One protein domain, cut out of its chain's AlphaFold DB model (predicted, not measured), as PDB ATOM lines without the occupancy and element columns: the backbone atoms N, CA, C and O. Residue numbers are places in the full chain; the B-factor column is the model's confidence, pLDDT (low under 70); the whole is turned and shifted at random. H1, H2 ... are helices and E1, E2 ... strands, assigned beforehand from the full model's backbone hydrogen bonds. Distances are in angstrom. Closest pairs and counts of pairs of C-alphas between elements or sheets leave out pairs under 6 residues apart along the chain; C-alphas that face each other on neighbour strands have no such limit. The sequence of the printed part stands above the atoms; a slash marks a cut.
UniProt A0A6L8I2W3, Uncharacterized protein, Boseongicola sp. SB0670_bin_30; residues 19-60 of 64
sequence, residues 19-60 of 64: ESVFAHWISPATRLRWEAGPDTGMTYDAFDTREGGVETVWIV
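AT A GLANCE: This is residues 19 to 60 of the 64 residues of an uncharacterized protein of Boseongicola sp. SB0670_bin_30 (UniProt A0A6L8I2W3). A flat, U-like chain: two short helices, H1 and H2, make one side, and a hairpin of two strands, E1 and E2, makes the other, with residues 35 to 41 joining the two sides. H1 and H2 make a corner at their link, and the loop of the hairpin reaches away from the paired strands with residues 47 to 55. The printed part has 42 residues, with two named helices and two named strands in the order H1, H2, E1, E2, and the sheet, in the order E1 - E2, is antiparallel. The class is mixed, helices and strands. The whole is only just compact, close to loose, with a radius of gyration of the C-alphas of 10.6 A, and the C-alphas span 29 by 23 by 10 A.

IN THESE COORDINATES: H1 is residues 19 to 25, from C-alpha 19 at (149.243, 136.377, 148.172), and is 9.9 A long from first to last C-alpha. H2 is residues 28 to 34, 10.3 A long, and begins with C-alpha 28 at (159.686, 132.054, 159.392). E1 is residues 42 to 46, 12.4 A long. E2 is residues 56 to 59, 9.9 A long, and ends with C-alpha 59 at (156.131, 122.271, 172.218).

HOW THE PARTS SIT: H1 and H2 only just touch, with 3 pairs of C-alphas within 8 A, and touch only at the corner by their link. The closest C-alphas are those of His 24 and Thr 30, 5.7 A apart. Their lines stand about perpendicular, at 86 degrees. Between H2 and E1, 2 pairs of C-alphas are within 8 A, the closest being those of Leu 32 and Tyr 44, 6.8 A apart. E1 and E2 form a hairpin, antiparallel, with 159 degrees between their directions. The C-alphas of Tyr 44 and Val 57 face each other at 4.4 A. N 43 and O 58 are 2.9 A apart, and N 58 and O 43 are 2.8 A apart, both within hydrogen-bond range. H1 is apart from E1 and from E2, and H2 is apart from E2. In H1, every O i to N i+4 pair is within hydrogen-bond range; in H2, 2 of 3 are.

THE WHOLE: The two C-alphas farthest apart are those of Glu 19 and Val 60, 31.8 A, which are also the first and last printed. The printed part has no cut. The link from H1 to H2 is tight, with 2 residues; those from H2 to E1, with 7, and from E1 to E2, with 9, are short, and no link is long. The mean pLDDT of the printed part is 88.3, and no printed residue is under 70.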
ATOM      1  N   GLU A  19     147.783 136.331 148.259       97.38
ATOM      2  CA  GLU A  19     149.243 136.377 148.172       97.38
ATOM      3  C   GLU A  19     149.863 136.930 149.457       97.38
ATOM      4  O   GLU A  19     150.896 136.441 149.909       97.38
ATOM      5  N   SER A  20     149.211 137.915 150.082       95.81
ATOM      6  CA  SER A  20     149.661 138.475 151.357       95.81
ATOM      7  C   SER A  20     149.499 137.464 152.484       95.81
ATOM      8  O   SER A  20     150.394 137.325 153.313       95.81
ATOM      9  N   VAL A  21     148.373 136.743 152.519       95.12
ATOM     10  CA  VAL A  21     148.152 135.678 153.507       95.12
ATOM     11  C   VAL A  21     149.180 134.567 153.305       95.12
ATOM     12  O   VAL A  21     149.842 134.164 154.258       95.12
ATOM     13  N   PHE A  22     149.376 134.118 152.066       94.06
ATOM     14  CA  PHE A  22     150.351 133.086 151.723       94.06
ATOM     15  C   PHE A  22     151.786 133.488 152.087       94.06
ATOM     16  O   PHE A  22     152.512 132.687 152.673       94.06
ATOM     17  N   ALA A  23     152.184 134.739 151.845       93.62
ATOM     18  CA  ALA A  23     153.502 135.242 152.232       93.62
ATOM     19  C   ALA A  23     153.771 135.101 153.744       93.62
ATOM     20  O   ALA A  23     154.902 134.833 154.149       93.62
ATOM     21  N   HIS A  24     152.737 135.220 154.585       92.44
ATOM     22  CA  HIS A  24     152.857 135.008 156.029       92.44
ATOM     23  C   HIS A  24     152.985 133.536 156.440       92.44
ATOM     24  O   HIS A  24     153.538 133.263 157.510       92.44
ATOM     25  N   TRP A  25     152.504 132.605 155.612       90.12
ATOM     26  CA  TRP A  25     152.641 131.160 155.820       90.12
ATOM     27  C   TRP A  25     154.037 130.638 155.484       90.12
ATOM     28  O   TRP A  25     154.506 129.692 156.104       90.12
ATOM     29  N   ILE A  26     154.727 131.252 154.528       90.12
ATOM     30  CA  ILE A  26     156.066 130.804 154.111       90.12
ATOM     31  C   ILE A  26     157.203 131.602 154.759       90.12
ATOM     32  O   ILE A  26     158.372 131.361 154.474       90.12
ATOM     33  N   SER A  27     156.879 132.577 155.609       88.69
ATOM     34  CA  SER A  27     157.866 133.419 156.282       88.69
ATOM     35  C   SER A  27     158.117 132.922 157.711       88.69
ATOM     36  O   SER A  27     157.216 133.028 158.556       88.69
ATOM     37  N   PRO A  28     159.346 132.461 158.030       87.12
ATOM     38  CA  PRO A  28     159.686 132.054 159.392       87.12
ATOM     39  C   PRO A  28     159.475 133.196 160.394       87.12
ATOM     40  O   PRO A  28     158.952 132.987 161.485       87.12
ATOM     41  N   ALA A  29     159.810 134.431 160.002       86.56
ATOM     42  CA  ALA A  29     159.698 135.605 160.865       86.56
ATOM     43  C   ALA A  29     158.252 135.884 161.302       86.56
ATOM     44  O   ALA A  29     158.015 136.329 162.425       86.56
ATOM     45  N   THR A  30     157.272 135.639 160.427       89.00
ATOM     46  CA  THR A  30     155.865 135.862 160.775       89.00
ATOM     47  C   THR A  30     155.256 134.643 161.451       89.00
ATOM     48  O   THR A  30     154.510 134.836 162.409       89.00
ATOM     49  N   ARG A  31     155.620 133.415 161.057       87.31
ATOM     50  CA  ARG A  31     155.156 132.188 161.739       87.31
ATOM     51  C   ARG A  31     155.620 132.087 163.185       87.31
ATOM     52  O   ARG A  31     154.814 131.745 164.047       87.31
ATOM     53  N   LEU A  32     156.837 132.534 163.487       84.12
ATOM     54  CA  LEU A  32     157.319 132.699 164.864       84.12
ATOM     55  C   LEU A  32     156.428 133.608 165.726       84.12
ATOM     56  O   LEU A  32     156.458 133.511 166.943       84.12
ATOM     57  N   ARG A  33     155.652 134.516 165.126       84.00
ATOM     58  CA  ARG A  33     154.814 135.456 165.881       84.00
ATOM     59  C   ARG A  33     153.392 134.960 166.088       84.00
ATOM     60  O   ARG A  33     152.824 135.238 167.139       84.00
ATOM     61  N   TRP A  34     152.800 134.311 165.084       85.06
ATOM     62  CA  TRP A  34     151.386 133.927 165.130       85.06
ATOM     63  C   TRP A  34     151.164 132.434 165.404       85.06
ATOM     64  O   TRP A  34     150.158 132.102 166.022       85.06
ATOM     65  N   GLU A  35     152.074 131.548 164.984       85.44
ATOM     66  CA  GLU A  35     151.964 130.096 165.206       85.44
ATOM     67  C   GLU A  35     152.733 129.658 166.450       85.44
ATOM     68  O   GLU A  35     152.183 128.966 167.294       85.44
ATOM     69  N   ALA A  36     153.976 130.128 166.590       83.81
ATOM     70  CA  ALA A  36     154.813 129.906 167.768       83.81
ATOM     71  C   ALA A  36     154.979 131.183 168.603       83.81
ATOM     72  O   ALA A  36     156.068 131.512 169.070       83.81
ATOM     73  N   GLY A  37     153.885 131.939 168.740       79.62
ATOM     74  CA  GLY A  37     153.865 133.160 169.540       79.62
ATOM     75  C   GLY A  37     154.175 132.893 171.022       79.62
ATOM     76  O   GLY A  37     154.056 131.754 171.481       79.62
ATOM     77  N   PRO A  38     154.525 133.934 171.799       77.62
ATOM     78  CA  PRO A  38     155.013 133.797 173.178       77.62
ATOM     79  C   PRO A  38     154.072 133.019 174.113       77.62
ATOM     80  O   PRO A  38     154.543 132.341 175.018       77.62
ATOM     81  N   ASP A  39     152.762 133.056 173.860       82.25
ATOM     82  CA  ASP A  39     151.746 132.429 174.716       82.25
ATOM     83  C   ASP A  39     151.383 130.990 174.296       82.25
ATOM     84  O   ASP A  39     150.496 130.372 174.879       82.25
ATOM     85  N   THR A  40     152.025 130.450 173.255       83.31
ATOM     86  CA  THR A  40     151.663 129.142 172.677       83.31
ATOM     87  C   THR A  40     152.406 127.964 173.305       83.31
ATOM     88  O   THR A  40     152.021 126.818 173.090       83.31
ATOM     89  N   GLY A  41     153.494 128.224 174.039       84.38
ATOM     90  CA  GLY A  41     154.427 127.181 174.480       84.38
ATOM     91  C   GLY A  41     155.200 126.528 173.327       84.38
ATOM     92  O   GLY A  41     155.873 125.520 173.539       84.38
ATOM     93  N   MET A  42     155.109 127.074 172.110       87.50
ATOM     94  CA  MET A  42     155.781 126.556 170.924       87.50
ATOM     95  C   MET A  42     157.027 127.382 170.591       87.50
ATOM     96  O   MET A  42     157.069 128.593 170.798       87.50
ATOM     97  N   THR A  43     158.065 126.748 170.054       86.88
ATOM     98  CA  THR A  43     159.286 127.424 169.581       86.88
ATOM     99  C   THR A  43     159.812 126.722 168.337       86.88
ATOM    100  O   THR A  43     160.022 125.513 168.364       86.88
ATOM    101  N   TYR A  44     160.045 127.454 167.245       85.06
ATOM    102  CA  TYR A  44     160.681 126.868 166.061       85.06
ATOM    103  C   TYR A  44     162.176 126.659 166.274       85.06
ATOM    104  O   TYR A  44     162.871 127.547 166.759       85.06
ATOM    105  N   ASP A  45     162.649 125.500 165.833       85.25
ATOM    106  CA  ASP A  45     164.063 125.124 165.799       85.25
ATOM    107  C   ASP A  45     164.621 125.176 164.369       85.25
ATOM    108  O   ASP A  45     165.725 125.659 164.134       85.25
ATOM    109  N   ALA A  46     163.822 124.746 163.387       87.75
ATOM    110  CA  ALA A  46     164.204 124.734 161.979       87.75
ATOM    111  C   ALA A  46     163.012 125.011 161.060       87.75
ATOM    112  O   ALA A  46     161.870 124.667 161.376       87.75
ATOM    113  N   PHE A  47     163.298 125.612 159.904       87.94
ATOM    114  CA  PHE A  47     162.297 126.029 158.930       87.94
ATOM    115  C   PHE A  47     162.822 125.801 157.502       87.94
ATOM    116  O   PHE A  47     163.711 126.519 157.047       87.94
ATOM    117  N   ASP A  48     162.294 124.791 156.807       90.56
ATOM    118  CA  ASP A  48     162.644 124.442 155.421       90.56
ATOM    119  C   ASP A  48     161.363 124.281 154.586       90.56
ATOM    120  O   ASP A  48     160.897 123.176 154.313       90.56
ATOM    121  N   THR A  49     160.747 125.403 154.208       85.38
ATOM    122  CA  THR A  49     159.443 125.447 153.513       85.38
ATOM    123  C   THR A  49     159.595 125.291 152.001       85.38
ATOM    124  O   THR A  49     159.157 126.122 151.204       85.38
ATOM    125  N   ARG A  50     160.247 124.204 151.596       91.62
ATOM    126  CA  ARG A  50     160.295 123.716 150.212       91.62
ATOM    127  C   ARG A  50     159.628 122.348 150.131       91.62
ATOM    128  O   ARG A  50     159.412 121.683 151.143       91.62
ATOM    129  N   GLU A  51     159.374 121.876 148.918       92.12
ATOM    130  CA  GLU A  51     158.940 120.495 148.713       92.12
ATOM    131  C   GLU A  51     159.973 119.503 149.284       92.12
ATOM    132  O   GLU A  51     161.174 119.583 149.000       92.12
ATOM    133  N   GLY A  52     159.506 118.592 150.143       95.31
ATOM    134  CA  GLY A  52     160.352 117.632 150.855       95.31
ATOM    135  C   GLY A  52     161.257 118.241 151.936       95.31
ATOM    136  O   GLY A  52     162.167 117.559 152.408       95.31
ATOM    137  N   GLY A  53     161.067 119.512 152.293       93.00
ATOM    138  CA  GLY A  53     161.710 120.126 153.451       93.00
ATOM    139  C   GLY A  53     161.035 119.735 154.768       93.00
ATOM    140  O   GLY A  53     159.940 119.168 154.783       93.00
ATOM    141  N   VAL A  54     161.719 119.999 155.881       93.00
ATOM    142  CA  VAL A  54     161.250 119.675 157.236       93.00
ATOM    143  C   VAL A  54     161.226 120.937 158.088       93.00
ATOM    144  O   VAL A  54     162.196 121.691 158.138       93.00
ATOM    145  N   GLU A  55     160.122 121.134 158.799       89.81
ATOM    146  CA  GLU A  55     159.993 122.151 159.837       89.81
ATOM    147  C   GLU A  55     159.981 121.468 161.204       89.81
ATOM    148  O   GLU A  55     159.278 120.473 161.402       89.81
ATOM    149  N   THR A  56     160.748 122.006 162.150       90.75
ATOM    150  CA  THR A  56     160.853 121.466 163.510       90.75
ATOM    151  C   THR A  56     160.356 122.506 164.497       90.75
ATOM    152  O   THR A  56     160.858 123.633 164.530       90.75
ATOM    153  N   VAL A  57     159.389 122.114 165.327       88.25
ATOM    154  CA  VAL A  57     158.859 122.931 166.419       88.25
ATOM    155  C   VAL A  57     158.965 122.149 167.724       88.25
ATOM    156  O   VAL A  57     158.643 120.962 167.788       88.25
ATOM    157  N   TRP A  58     159.415 122.821 168.772       88.12
ATOM    158  CA  TRP A  58     159.334 122.342 170.142       88.12
ATOM    159  C   TRP A  58     158.029 122.819 170.752       88.12
ATOM    160  O   TRP A  58     157.639 123.964 170.542       88.12
ATOM    161  N   ILE A  59     157.363 121.946 171.503       87.88
ATOM    162  CA  ILE A  59     156.131 122.271 172.218       87.88
ATOM    163  C   ILE A  59     156.345 121.905 173.680       87.88
ATOM    164  O   ILE A  59     156.574 120.738 174.004       87.88
ATOM    165  N   VAL A  60     156.278 122.900 174.556       84.62
ATOM    166  CA  VAL A  60     156.203 122.689 175.998       84.62
ATOM    167  C   VAL A  60     154.734 122.517 176.351       84.62
ATOM    168  O   VAL A  60     153.927 123.422 176.160       84.62
TER     169      VAL A  60